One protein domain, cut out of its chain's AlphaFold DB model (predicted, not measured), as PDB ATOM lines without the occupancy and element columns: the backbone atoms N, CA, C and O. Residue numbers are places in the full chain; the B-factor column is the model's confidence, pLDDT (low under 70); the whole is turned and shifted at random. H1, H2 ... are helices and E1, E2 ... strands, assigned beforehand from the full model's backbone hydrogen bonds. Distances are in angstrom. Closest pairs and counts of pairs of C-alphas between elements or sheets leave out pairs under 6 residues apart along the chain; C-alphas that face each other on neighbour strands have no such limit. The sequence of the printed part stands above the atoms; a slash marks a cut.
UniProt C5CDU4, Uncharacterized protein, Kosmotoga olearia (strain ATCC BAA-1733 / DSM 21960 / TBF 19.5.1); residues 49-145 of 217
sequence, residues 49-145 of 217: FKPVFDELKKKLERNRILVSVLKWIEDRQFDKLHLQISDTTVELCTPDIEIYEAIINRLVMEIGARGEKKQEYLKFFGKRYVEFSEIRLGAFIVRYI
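This is residues 49 to 145 of the 217 residues of an uncharacterized protein of Kosmotoga olearia (strain ATCC BAA-1733 / DSM 21960 / TBF 19.5.1) (UniProt C5CDU4). A five-stranded sheet makes a wall with helix H3 over one face and the other face bare; H2 is side by side with H3, and H1 follows on the far side of H2, the three helices forming a row that reaches out past the sheet's edge at E1. H1 makes one end of the long axis, and the tip of the hairpin E3 and E4 makes the other. The printed part has 97 residues, with three named helices and five named strands in the order H1 H2 E1 E2 H3 E3 E4 E5; the sheet, in order E1 E2 E5 E4 E3, is mixed, and the class is mixed, helices and strands. The whole is compact by its radius of gyration of the C-alphas, 14.3 A, yet elongated in outline, spanning 50 by 27 by 22 A.

Find C-alpha 49 at (30.304, 32.877, 34.414); from there H1 runs over residues 49 to 60, 15.5 A. H2, residues 64 to 76, covers 18.5 A. Next come E1, residues 82 to 85, 10.3 A, and E2, residues 90 to 94, 13.3 A. Look for C-alpha 97 at (22.954, 11.088, 36.892), where H3 begins; it ends at residue 111, 20.8 A on. E3, residues 116 to 124, runs 26.1 A; E4, residues 127 to 137, runs 29.1 A and bends by 52 degrees at residue 131. E5, residues 140 to 144, 13.4 A, ends at C-alpha 144, (19.775, 14.745, 41.309).

Start at the sheet, whose edge strands are E1 and E3. E1 and E2 form an antiparallel hairpin, with N 84 and O 91 at 2.9 A. E2 and E5 are parallel, with N 92 and O 141 at 2.8 A. E3, E4 and E5 are a meander, each strand the antiparallel neighbour of the one before: N 118 and O 134 are 2.8 A apart, N 142 and O 135 2.9 A. E2, H3, E3 is a split strand-helix-strand unit, two strands running the same way with E5 and E4 between them, and its crossover is right-handed. H3 alone is on the sheet, making two layers, at a height over the sheet of 9.3 A; it runs along the strands, at 14 degrees to E5 on the local plane. Its closest C-alphas to E5 are Tyr 100 and Tyr 144, 6.1 A. H2 touches H3, closest C-alphas Ile 65 and Glu 110 at 6.4 A, a shallow tilt of 30 degrees, opposite ways. H1 and H2 only just touch, only at the corner, with 3 pairs of C-alphas within 8 A, the closest Leu 60 and Val 67 at 7.2 A. H1 and H3 are apart. In H1, H2 and H3 every O i to N i+4 pair is within hydrogen-bond range.

The C-alphas of Lys 58 and Gly 126 are the two farthest apart, 50.1 A. The printed part has no cut, and its links between named elements are tight. The mean pLDDT of the printed part is 76.8; look for low values, under 70, at residues 49 to 66, 77, 79, 87 to 88 and 112 to 114.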
ATOM      1  N   PHE A  49      29.711  33.500  33.217       46.69
ATOM      2  CA  PHE A  49      30.304  32.877  34.414       46.69
ATOM      3  C   PHE A  49      31.276  33.809  35.143       46.69
ATOM      4  O   PHE A  49      31.332  33.803  36.364       46.69
ATOM      5  N   LYS A  50      31.997  34.675  34.435       45.12
ATOM      6  CA  LYS A  50      33.079  35.471  35.026       45.12
ATOM      7  C   LYS A  50      32.661  36.358  36.219       45.12
ATOM      8  O   LYS A  50      33.330  36.279  37.243       45.12
ATOM      9  N   PRO A  51      31.564  37.142  36.168       47.53
ATOM     10  CA  PRO A  51      31.216  38.036  37.276       47.53
ATOM     11  C   PRO A  51      30.673  37.296  38.508       47.53
ATOM     12  O   PRO A  51      31.033  37.647  39.629       47.53
ATOM     13  N   VAL A  52      29.879  36.233  38.317       51.53
ATOM     14  CA  VAL A  52      29.386  35.388  39.420       51.53
ATOM     15  C   VAL A  52      30.556  34.636  40.057       51.53
ATOM     16  O   VAL A  52      30.687  34.637  41.277       51.53
ATOM     17  N   PHE A  53      31.471  34.090  39.246       52.12
ATOM     18  CA  PHE A  53      32.688  33.425  39.715       52.12
ATOM     19  C   PHE A  53      33.663  34.375  40.422       52.12
ATOM     20  O   PHE A  53      34.277  33.971  41.406       52.12
ATOM     21  N   ASP A  54      33.804  35.625  39.981       49.50
ATOM     22  CA  ASP A  54      34.694  36.607  40.614       49.50
ATOM     23  C   ASP A  54      34.141  37.108  41.963       49.50
ATOM     24  O   ASP A  54      34.907  37.299  42.916       49.50
ATOM     25  N   GLU A  55      32.817  37.255  42.094       48.75
ATOM     26  CA  GLU A  55      32.171  37.563  43.376       48.75
ATOM     27  C   GLU A  55      32.212  36.359  44.339       48.75
ATOM     28  O   GLU A  55      32.518  36.520  45.526       48.75
ATOM     29  N   LEU A  56      32.019  35.143  43.808       52.25
ATOM     30  CA  LEU A  56      32.277  33.871  44.494       52.25
ATOM     31  C   LEU A  56      33.712  33.816  45.024       52.25
ATOM     32  O   LEU A  56      33.928  33.533  46.194       52.25
ATOM     33  N   LYS A  57      34.707  34.094  44.178       49.75
ATOM     34  CA  LYS A  57      36.132  33.983  44.508       49.75
ATOM     35  C   LYS A  57      36.506  34.904  45.669       49.75
ATOM     36  O   LYS A  57      37.200  34.465  46.579       49.75
ATOM     37  N   LYS A  58      35.955  36.126  45.704       50.66
ATOM     38  CA  LYS A  58      36.120  37.071  46.825       50.66
ATOM     39  C   LYS A  58      35.418  36.637  48.115       50.66
ATOM     40  O   LYS A  58      35.967  36.846  49.193       50.66
ATOM     41  N   LYS A  59      34.220  36.043  48.039       49.09
ATOM     42  CA  LYS A  59      33.478  35.560  49.224       49.09
ATOM     43  C   LYS A  59      33.997  34.206  49.745       49.09
ATOM     44  O   LYS A  59      33.839  33.907  50.926       49.09
ATOM     45  N   LEU A  60      34.658  33.412  48.897       51.91
ATOM     46  CA  LEU A  60      35.009  32.003  49.139       51.91
ATOM     47  C   LEU A  60      36.514  31.712  49.209       51.91
ATOM     48  O   LEU A  60      36.892  30.554  49.391       51.91
ATOM     49  N   GLU A  61      37.382  32.729  49.167       46.12
ATOM     50  CA  GLU A  61      38.825  32.617  49.466       46.12
ATOM     51  C   GLU A  61      39.124  31.910  50.811       46.12
ATOM     52  O   GLU A  61      40.237  31.441  51.039       46.12
ATOM     53  N   ARG A  62      38.119  31.748  51.682       48.00
ATOM     54  CA  ARG A  62      38.196  30.979  52.933       48.00
ATOM     55  C   ARG A  62      38.024  29.459  52.789       48.00
ATOM     56  O   ARG A  62      38.348  28.753  53.738       48.00
ATOM     57  N   ASN A  63      37.553  28.923  51.657       63.47
ATOM     58  CA  ASN A  63      37.303  27.485  51.495       63.47
ATOM     59  C   ASN A  63      37.952  26.925  50.213       63.47
ATOM     60  O   ASN A  63      37.326  26.813  49.158       63.47
ATOM     61  N   ARG A  64      39.237  26.555  50.318       69.12
ATOM     62  CA  ARG A  64      40.069  26.003  49.226       69.12
ATOM     63  C   ARG A  64      39.412  24.825  48.490       69.12
ATOM     64  O   ARG A  64      39.605  24.688  47.283       69.12
ATOM     65  N   ILE A  65      38.629  24.010  49.200       68.25
ATOM     66  CA  ILE A  65      37.922  22.846  48.648       68.25
ATOM     67  C   ILE A  65      36.853  23.289  47.642       68.25
ATOM     68  O   ILE A  65      36.773  22.747  46.544       68.25
ATOM     69  N   LEU A  66      36.080  24.328  47.965       68.38
ATOM     70  CA  LEU A  66      35.033  24.839  47.082       68.38
ATOM     71  C   LEU A  66      35.609  25.423  45.791       68.38
ATOM     72  O   LEU A  66      35.137  25.101  44.708       68.38
ATOM     73  N   VAL A  67      36.675  26.219  45.893       70.00
ATOM     74  CA  VAL A  67      37.353  26.782  44.714       70.00
ATOM     75  C   VAL A  67      37.919  25.672  43.814       70.00
ATOM     76  O   VAL A  67      37.840  25.777  42.593       70.00
ATOM     77  N   SER A  68      38.468  24.604  44.404       76.12
ATOM     78  CA  SER A  68      38.979  23.425  43.682       76.12
ATOM     79  C   SER A  68      37.871  22.700  42.911       76.12
ATOM     80  O   SER A  68      38.026  22.402  41.727       76.12
ATOM     81  N   VAL A  69      36.729  22.458  43.561       73.81
ATOM     82  CA  VAL A  69      35.586  21.759  42.957       73.81
ATOM     83  C   VAL A  69      34.933  22.602  41.865       73.81
ATOM     84  O   VAL A  69      34.642  22.075  40.798       73.81
ATOM     85  N   LEU A  70      34.752  23.903  42.091       74.00
ATOM     86  CA  LEU A  70      34.151  24.800  41.102       74.00
ATOM     87  C   LEU A  70      35.018  24.956  39.853       74.00
ATOM     88  O   LEU A  70      34.483  24.913  38.752       74.00
ATOM     89  N   LYS A  71      36.344  25.065  40.006       75.31
ATOM     90  CA  LYS A  71      37.262  25.048  38.857       75.31
ATOM     91  C   LYS A  71      37.175  23.739  38.086       75.31
ATOM     92  O   LYS A  71      37.097  23.754  36.872       75.31
ATOM     93  N   TRP A  72      37.138  22.611  38.792       82.56
ATOM     94  CA  TRP A  72      36.997  21.310  38.144       82.56
ATOM     95  C   TRP A  72      35.666  21.169  37.384       82.56
ATOM     96  O   TRP A  72      35.649  20.588  36.303       82.56
ATOM     97  N   ILE A  73      34.569  21.716  37.921       78.69
ATOM     98  CA  ILE A  73      33.266  21.792  37.238       78.69
ATOM     99  C   ILE A  73      33.363  22.672  35.983       78.69
ATOM    100  O   ILE A  73      32.869  22.279  34.929       78.69
ATOM    101  N   GLU A  74      34.010  23.836  36.088       73.19
ATOM    102  CA  GLU A  74      34.219  24.771  34.976       73.19
ATOM    103  C   GLU A  74      35.073  24.143  33.861       73.19
ATOM    104  O   GLU A  74      34.683  24.176  32.696       73.19
ATOM    105  N   ASP A  75      36.176  23.479  34.222       74.31
ATOM    106  CA  ASP A  75      37.073  22.777  33.295       74.31
ATOM    107  C   ASP A  75      36.372  21.617  32.568       74.31
ATOM    108  O   ASP A  75      36.704  21.292  31.429       74.31
ATOM    109  N   ARG A  76      35.406  20.966  33.233       74.31
ATOM    110  CA  ARG A  76      34.621  19.849  32.685       74.31
ATOM    111  C   ARG A  76      33.465  20.290  31.792       74.31
ATOM    112  O   ARG A  76      32.915  19.420  31.124       74.31
ATOM    113  N   GLN A  77      33.110  21.577  31.792       67.19
ATOM    114  CA  GLN A  77      31.995  22.134  31.017       67.19
ATOM    115  C   GLN A  77      30.694  21.337  31.204       67.19
ATOM    116  O   GLN A  77      30.096  20.843  30.257       67.19
ATOM    117  N   PHE A  78      30.260  21.152  32.454       71.81
ATOM    118  CA  PHE A  78      28.971  20.509  32.707       71.81
ATOM    119  C   PHE A  78      27.820  21.442  32.320       71.81
ATOM    120  O   PHE A  78      27.456  22.330  33.089       71.81
ATOM    121  N   ASP A  79      27.235  21.209  31.146       66.38
ATOM    122  CA  ASP A  79      26.202  22.081  30.578       66.38
ATOM    123  C   ASP A  79      24.901  22.070  31.396       66.38
ATOM    124  O   ASP A  79      24.245  23.094  31.525       66.38
ATOM    125  N   LYS A  80      24.566  20.938  32.034       76.25
ATOM    126  CA  LYS A  80      23.281  20.702  32.722       76.25
ATOM    127  C   LYS A  80      23.434  20.692  34.242       76.25
ATOM    128  O   LYS A  80      23.055  19.730  34.917       76.25
ATOM    129  N   LEU A  81      24.030  21.748  34.788       81.75
ATOM    130  CA  LEU A  81      24.273  21.900  36.222       81.75
ATOM    131  C   LEU A  81      23.831  23.277  36.716       81.75
ATOM    132  O   LEU A  81      24.385  24.302  36.326       81.75
ATOM    133  N   HIS A  82      22.900  23.275  37.662       82.81
ATOM    134  CA  HIS A  82      22.471  24.461  38.382       82.81
ATOM    135  C   HIS A  82      23.236  24.584  39.709       82.81
ATOM    136  O   HIS A  82      23.331  23.625  40.482       82.81
ATOM    137  N   LEU A  83      23.779  25.773  39.979       81.69
ATOM    138  CA  LEU A  83      24.549  26.095  41.180       81.69
ATOM    139  C   LEU A  83      23.853  27.219  41.948       81.69
ATOM    140  O   LEU A  83      23.692  28.321  41.429       81.69
ATOM    141  N   GLN A  84      23.531  26.964  43.213       80.19
ATOM    142  CA  GLN A  84      22.993  27.957  44.135       80.19
ATOM    143  C   GLN A  84      23.871  28.041  45.384       80.19
ATOM    144  O   GLN A  84      24.272  27.029  45.954       80.19
ATOM    145  N   ILE A  85      24.177  29.259  45.827       73.75
ATOM    146  CA  ILE A  85      25.047  29.499  46.984       73.75
ATOM    147  C   ILE A  85      24.304  30.361  47.987       73.75
ATOM    148  O   ILE A  85      23.776  31.416  47.644       73.75
ATOM    149  N   SER A  86      24.288  29.895  49.229       76.06
ATOM    150  CA  SER A  86      23.821  30.630  50.400       76.06
ATOM    151  C   SER A  86      24.998  30.888  51.343       76.06
ATOM    152  O   SER A  86      26.097  30.375  51.132       76.06
ATOM    153  N   ASP A  87      24.776  31.649  52.415       66.62
ATOM    154  CA  ASP A  87      25.840  32.040  53.355       66.62
ATOM    155  C   ASP A  87      26.582  30.849  53.989       66.62
ATOM    156  O   ASP A  87      27.744  30.969  54.382       66.62
ATOM    157  N   THR A  88      25.924  29.692  54.094       69.00
ATOM    158  CA  THR A  88      26.452  28.499  54.773       69.00
ATOM    159  C   THR A  88      26.437  27.236  53.918       69.00
ATOM    160  O   THR A  88      27.041  26.238  54.314       69.00
ATOM    161  N   THR A  89      25.772  27.259  52.761       76.31
ATOM    162  CA  THR A  89      25.548  26.070  51.935       76.31
ATOM    163  C   THR A  89      25.780  26.335  50.456       76.31
ATOM    164  O   THR A  89      25.475  27.404  49.929       76.31
ATOM    165  N   VAL A  90      26.305  25.321  49.776       80.44
ATOM    166  CA  VAL A  90      26.443  25.275  48.321       80.44
ATOM    167  C   VAL A  90      25.580  24.138  47.810       80.44
ATOM    168  O   VAL A  90      25.843  22.973  48.108       80.44
ATOM    169  N   GLU A  91      24.546  24.484  47.054       85.31
ATOM    170  CA  GLU A  91      23.637  23.533  46.435       85.31
ATOM    171  C   GLU A  91      23.988  23.354  44.955       85.31
ATOM    172  O   GLU A  91      24.068  24.313  44.188       85.31
ATOM    173  N   LEU A  92      24.203  22.103  44.562       87.25
ATOM    174  CA  LEU A  92      24.475  21.671  43.195       87.25
ATOM    175  C   LEU A  92      23.318  20.779  42.755       87.25
ATOM    176  O   LEU A  92      23.078  19.746  43.377       87.25
ATOM    177  N   CYS A  93      22.597  21.166  41.709       88.50
ATOM    178  CA  CYS A  93      21.443  20.429  41.206       88.50
ATOM    179  C   CYS A  93      21.642  20.065  39.739       88.50
ATOM    180  O   CYS A  93      21.942  20.929  38.917       88.50
ATOM    181  N   THR A  94      21.464  18.792  39.394       87.81
ATOM    182  CA  THR A  94      21.580  18.336  38.007       87.81
ATOM    183  C   THR A  94      20.537  17.268  37.673       87.81
ATOM    184  O   THR A  94      20.247  16.409  38.506       87.81
ATOM    185  N   PRO A  95      19.965  17.300  36.463       88.38
ATOM    186  CA  PRO A  95      19.137  16.220  35.944       88.38
ATOM    187  C   PRO A  95      19.912  15.064  35.314       88.38
ATOM    188  O   PRO A  95      19.292  14.097  34.883       88.38
ATOM    189  N   ASP A  96      21.242  15.146  35.238       90.06
ATOM    190  CA  ASP A  96      22.074  14.083  34.681       90.06
ATOM    191  C   ASP A  96      22.742  13.278  35.802       90.06
ATOM    192  O   ASP A  96      23.489  13.810  36.633       90.06
ATOM    193  N   ILE A  97      22.462  11.975  35.838       91.00
ATOM    194  CA  ILE A  97      22.954  11.088  36.892       91.00
ATOM    195  C   ILE A  97      24.473  10.898  36.824       91.00
ATOM    196  O   ILE A  97      25.114  10.742  37.861       91.00
ATOM    197  N   GLU A  98      25.073  10.965  35.634       90.88
ATOM    198  CA  GLU A  98      26.522  10.833  35.472       90.88
ATOM    199  C   GLU A  98      27.235  12.077  36.007       90.88
ATOM    200  O   GLU A  98      28.243  11.960  36.709       90.88
ATOM    201  N   ILE A  99      26.681  13.271  35.749       89.38
ATOM    202  CA  ILE A  99      27.186  14.531  36.317       89.38
ATOM    203  C   ILE A  99      27.052  14.505  37.845       89.38
ATOM    204  O   ILE A  99      28.008  14.824  38.558       89.38
ATOM    205  N   TYR A 100      25.896  14.071  38.356       90.88
ATOM    206  CA  TYR A 100      25.641  13.918  39.789       90.88
ATOM    207  C   TYR A 100      26.685  13.019  40.466       90.88
ATOM    208  O   TYR A 100      27.322  13.424  41.442       90.88
ATOM    209  N   GLU A 101      26.907  11.817  39.933       91.25
ATOM    210  CA  GLU A 101      27.875  10.869  40.487       91.25
ATOM    211  C   GLU A 101      29.313  11.393  40.394       91.25
ATOM    212  O   GLU A 101      30.087  11.248  41.346       91.25
ATOM    213  N   ALA A 102      29.675  12.057  39.293       90.06
ATOM    214  CA  ALA A 102      31.000  12.640  39.117       90.06
ATOM    215  C   ALA A 102      31.294  13.734  40.160       90.06
ATOM    216  O   ALA A 102      32.368  13.730  40.771       90.06
ATOM    217  N   ILE A 103      30.333  14.631  40.410       88.62
ATOM    218  CA  ILE A 103      30.447  15.691  41.424       88.62
ATOM    219  C   ILE A 103      30.595  15.090  42.823       88.62
ATOM    220  O   ILE A 103      31.467  15.512  43.584       88.62
ATOM    221  N   ILE A 104      29.785  14.085  43.165       89.06
ATOM    222  CA  ILE A 104      29.856  13.431  44.478       89.06
ATOM    223  C   ILE A 104      31.210  12.777  44.680       89.06
ATOM    224  O   ILE A 104      31.844  12.996  45.710       89.06
ATOM    225  N   ASN A 105      31.672  12.004  43.699       89.12
ATOM    226  CA  ASN A 105      32.970  11.345  43.772       89.12
ATOM    227  C   ASN A 105      34.090  12.371  43.979       89.12
ATOM    228  O   ASN A 105      34.953  12.171  44.835       89.12
ATOM    229  N   ARG A 106      34.040  13.504  43.267       86.69
ATOM    230  CA  ARG A 106      35.011  14.589  43.432       86.69
ATOM    231  C   ARG A 106      34.954  15.212  44.829       86.69
ATOM    232  O   ARG A 106      35.998  15.388  45.451       86.69
ATOM    233  N   LEU A 107      33.760  15.512  45.336       82.38
ATOM    234  CA  LEU A 107      33.574  16.097  46.667       82.38
ATOM    235  C   LEU A 107      34.025  15.150  47.781       82.38
ATOM    236  O   LEU A 107      34.683  15.587  48.719       82.38
ATOM    237  N   VAL A 108      33.731  13.855  47.669       82.19
ATOM    238  CA  VAL A 108      34.179  12.847  48.639       82.19
ATOM    239  C   VAL A 108      35.705  12.739  48.652       82.19
ATOM    240  O   VAL A 108      36.285  12.647  49.731       82.19
ATOM    241  N   MET A 109      36.369  12.802  47.491       80.25
ATOM    242  CA  MET A 109      37.838  12.807  47.418       80.25
ATOM    243  C   MET A 109      38.461  14.038  48.091       80.25
ATOM    244  O   MET A 109      39.502  13.914  48.728       80.25
ATOM    245  N   GLU A 110      37.844  15.213  47.956       76.06
ATOM    246  CA  GLU A 110      38.387  16.464  48.506       76.06
ATOM    247  C   GLU A 110      38.049  16.664  49.995       76.06
ATOM    248  O   GLU A 110      38.855  17.216  50.739       76.06
ATOM    249  N   ILE A 111      36.868  16.222  50.444       76.06
ATOM    250  CA  ILE A 111      36.382  16.412  51.824       76.06
ATOM    251  C   ILE A 111      36.771  15.227  52.724       76.06
ATOM    252  O   ILE A 111      36.889  15.381  53.938       76.06
ATOM    253  N   GLY A 112      36.956  14.028  52.158       67.94
ATOM    254  CA  GLY A 112      37.283  12.806  52.901       67.94
ATOM    255  C   GLY A 112      36.139  12.247  53.759       67.94
ATOM    256  O   GLY A 112      36.328  11.257  54.464       67.94
ATOM    257  N   ALA A 113      34.948  12.851  53.705       67.19
ATOM    258  CA  ALA A 113      33.778  12.444  54.478       67.19
ATOM    259  C   ALA A 113      32.742  11.727  53.603       67.19
ATOM    260  O   ALA A 113      32.517  12.088  52.446       67.19
ATOM    261  N   ARG A 114      32.067  10.728  54.182       68.88
ATOM    262  CA  ARG A 114      30.866  10.127  53.593       68.88
ATOM    263  C   ARG A 114      29.652  10.902  54.092       68.88
ATOM    264  O   ARG A 114      29.450  11.016  55.296       68.88
ATOM    265  N   GLY A 115      28.900  11.467  53.157       76.88
ATOM    266  CA  GLY A 115      27.715  12.267  53.444       76.88
ATOM    267  C   GLY A 115      26.486  11.428  53.761       76.88
ATOM    268  O   GLY A 115      26.458  10.220  53.520       76.88
ATOM    269  N   GLU A 116      25.442  12.089  54.250       82.06
ATOM    270  CA  GLU A 116      24.121  11.481  54.399       82.06
ATOM    271  C   GLU A 116      23.423  11.465  53.040       82.06
ATOM    272  O   GLU A 116      23.203  12.520  52.442       82.06
ATOM    273  N   LYS A 117      23.105  10.266  52.538       88.75
ATOM    274  CA  LYS A 117      22.443  10.074  51.245       88.75
ATOM    275  C   LYS A 117      20.960   9.770  51.447       88.75
ATOM    276  O   LYS A 117      20.614   8.783  52.094       88.75
ATOM    277  N   LYS A 118      20.099  10.567  50.821       91.31
ATOM    278  CA  LYS A 118      18.665  10.306  50.672       91.31
ATOM    279  C   LYS A 118      18.394   9.937  49.218       91.31
ATOM    280  O   LYS A 118      18.753  10.695  48.326       91.31
ATOM    281  N   GLN A 119      17.776   8.788  48.967       91.00
ATOM    282  CA  GLN A 119      17.486   8.338  47.606       91.00
ATOM    283  C   GLN A 119      16.102   7.706  47.528       91.00
ATOM    284  O   GLN A 119      15.759   6.849  48.343       91.00
ATOM    285  N   GLU A 120      15.332   8.127  46.533       88.25
ATOM    286  CA  GLU A 120      13.972   7.669  46.265       88.25
ATOM    287  C   GLU A 120      13.917   7.018  44.879       88.25
ATOM    288  O   GLU A 120      14.702   7.340  43.979       88.25
ATOM    289  N   TYR A 121      13.027   6.036  44.727       86.50
ATOM    290  CA  TYR A 121      12.957   5.209  43.529       86.50
ATOM    291  C   TYR A 121      11.524   5.041  43.041       86.50
ATOM    292  O   TYR A 121      10.642   4.630  43.794       86.50
ATOM    293  N   LEU A 122      11.361   5.180  41.730       83.75
ATOM    294  CA  LEU A 122      10.152   4.866  40.984       83.75
ATOM    295  C   LEU A 122      10.260   3.444  40.415       83.75
ATOM    296  O   LEU A 122      11.298   3.055  39.868       83.75
ATOM    297  N   LYS A 123       9.176   2.661  40.471       81.69
ATOM    298  CA  LYS A 123       9.086   1.391  39.733       81.69
ATOM    299  C   LYS A 123       8.346   1.604  38.416       81.69
ATOM    300  O   LYS A 123       7.153   1.886  38.422       81.69
ATOM    301  N   PHE A 124       9.035   1.397  37.298       80.75
ATOM    302  CA  PHE A 124       8.478   1.567  35.958       80.75
ATOM    303  C   PHE A 124       8.868   0.405  35.039       80.75
ATOM    304  O   PHE A 124      10.013  -0.039  35.055       80.75
ATOM    305  N   PHE A 125       7.921  -0.138  34.262       77.75
ATOM    306  CA  PHE A 125       8.135  -1.314  33.391       77.75
ATOM    307  C   PHE A 125       8.880  -2.485  34.072       77.75
ATOM    308  O   PHE A 125       9.768  -3.107  33.495       77.75
ATOM    309  N   GLY A 126       8.573  -2.755  35.347       81.62
ATOM    310  CA  GLY A 126       9.237  -3.805  36.130       81.62
ATOM    311  C   GLY A 126      10.666  -3.481  36.595       81.62
ATOM    312  O   GLY A 126      11.229  -4.259  37.363       81.62
ATOM    313  N   LYS A 127      11.230  -2.331  36.208       84.94
ATOM    314  CA  LYS A 127      12.549  -1.831  36.621       84.94
ATOM    315  C   LYS A 127      12.421  -0.730  37.677       84.94
ATOM    316  O   LYS A 127      11.356  -0.141  37.841       84.94
ATOM    317  N   ARG A 128      13.500  -0.485  38.424       86.38
ATOM    318  CA  ARG A 128      13.606   0.626  39.382       86.38
ATOM    319  C   ARG A 128      14.446   1.736  38.765       86.38
ATOM    320  O   ARG A 128      15.531   1.453  38.265       86.38
ATOM    321  N   TYR A 129      13.949   2.958  38.841       84.06
ATOM    322  CA  TYR A 129      14.619   4.169  38.385       84.06
ATOM    323  C   TYR A 129      14.763   5.134  39.556       84.06
ATOM    324  O   TYR A 129      13.969   5.083  40.494       84.06
ATOM    325  N   VAL A 130      15.796   5.972  39.531       85.94
ATOM    326  CA  VAL A 130      16.022   6.973  40.579       85.94
ATOM    327  C   VAL A 130      15.069   8.136  40.335       85.94
ATOM    328  O   VAL A 130      15.161   8.792  39.304       85.94
ATOM    329  N   GLU A 131      14.152   8.361  41.270       84.50
ATOM    330  CA  GLU A 131      13.191   9.471  41.224       84.50
ATOM    331  C   GLU A 131      13.792  10.739  41.831       84.50
ATOM    332  O   GLU A 131      13.502  11.847  41.399       84.50
ATOM    333  N   PHE A 132      14.674  10.570  42.811       88.12
ATOM    334  CA  PHE A 132      15.382  11.656  43.467       88.12
ATOM    335  C   PHE A 132      16.617  11.102  44.176       88.12
ATOM    336  O   PHE A 132      16.579  10.004  44.741       88.12
ATOM    337  N   SER A 133      17.714  11.856  44.186       90.88
ATOM    338  CA  SER A 133      18.863  11.538  45.035       90.88
ATOM    339  C   SER A 133      19.506  12.810  45.571       90.88
ATOM    340  O   SER A 133      19.894  13.685  44.812       90.88
ATOM    341  N   GLU A 134      19.675  12.905  46.883       92.31
ATOM    342  CA  GLU A 134      20.374  13.993  47.565       92.31
ATOM    343  C   GLU A 134      21.500  13.410  48.411       92.31
ATOM    344  O   GLU A 134      21.330  12.383  49.069       92.31
ATOM    345  N   ILE A 135      22.652  14.072  48.417       91.44
ATOM    346  CA  ILE A 135      23.691  13.817  49.409       91.44
ATOM    347  C   ILE A 135      24.142  15.127  50.046       91.44
ATOM    348  O   ILE A 135      24.363  16.126  49.358       91.44
ATOM    349  N   ARG A 136      24.291  15.105  51.370       87.38
ATOM    350  CA  ARG A 136      24.816  16.229  52.151       87.38
ATOM    351  C   ARG A 136      26.238  15.931  52.599       87.38
ATOM    352  O   ARG A 136      26.472  14.972  53.330       87.38
ATOM    353  N   LEU A 137      27.184  16.752  52.157       83.31
ATOM    354  CA  LEU A 137      28.620  16.652  52.423       83.31
ATOM    355  C   LEU A 137      29.091  17.938  53.114       83.31
ATOM    356  O   LEU A 137      29.662  18.836  52.493       83.31
ATOM    357  N   GLY A 138      28.812  18.050  54.414       77.94
ATOM    358  CA  GLY A 138      29.093  19.265  55.179       77.94
ATOM    359  C   GLY A 138      28.287  20.453  54.646       77.94
ATOM    360  O   GLY A 138      27.061  20.426  54.676       77.94
ATOM    361  N   ALA A 139      28.976  21.478  54.140       78.44
ATOM    362  CA  ALA A 139      28.348  22.653  53.526       78.44
ATOM    363  C   ALA A 139      27.809  22.394  52.104       78.44
ATOM    364  O   ALA A 139      27.132  23.251  51.543       78.44
ATOM    365  N   PHE A 140      28.112  21.244  51.499       82.12
ATOM    366  CA  PHE A 140      27.669  20.915  50.146       82.12
ATOM    367  C   PHE A 140      26.403  20.072  50.164       82.12
ATOM    368  O   PHE A 140      26.318  19.077  50.884       82.12
ATOM    369  N   ILE A 141      25.451  20.424  49.311       88.19
ATOM    370  CA  ILE A 141      24.258  19.632  49.037       88.19
ATOM    371  C   ILE A 141      24.255  19.348  47.540       88.19
ATOM    372  O   ILE A 141      24.196  20.273  46.736       88.19
ATOM    373  N   VAL A 142      24.333  18.077  47.157       90.38
ATOM    374  CA  VAL A 142      24.258  17.669  45.748       90.38
ATOM    375  C   VAL A 142      22.942  16.943  45.530       90.38
ATOM    376  O   VAL A 142      22.674  15.947  46.207       90.38
ATOM    377  N   ARG A 143      22.129  17.434  44.596       91.81
ATOM    378  CA  ARG A 143      20.815  16.896  44.240       91.81
ATOM    379  C   ARG A 143      20.793  16.430  42.789       91.81
ATOM    380  O   ARG A 143      21.259  17.124  41.888       91.81
ATOM    381  N   TYR A 144      20.198  15.268  42.591       91.62
ATOM    382  CA  TYR A 144      19.775  14.745  41.309       91.62
ATOM    383  C   TYR A 144      18.252  14.764  41.252       91.62
ATOM    384  O   TYR A 144      17.591  14.146  42.097       91.62
ATOM    385  N   ILE A 145      17.725  15.493  40.271       89.56
ATOM    386  CA  ILE A 145      16.292  15.633  40.018       89.56
ATOM    387  C   ILE A 145      16.053  15.297  38.541       89.56
ATOM    388  O   ILE A 145      16.393  16.115  37.686       89.56
TER     389      ILE A 145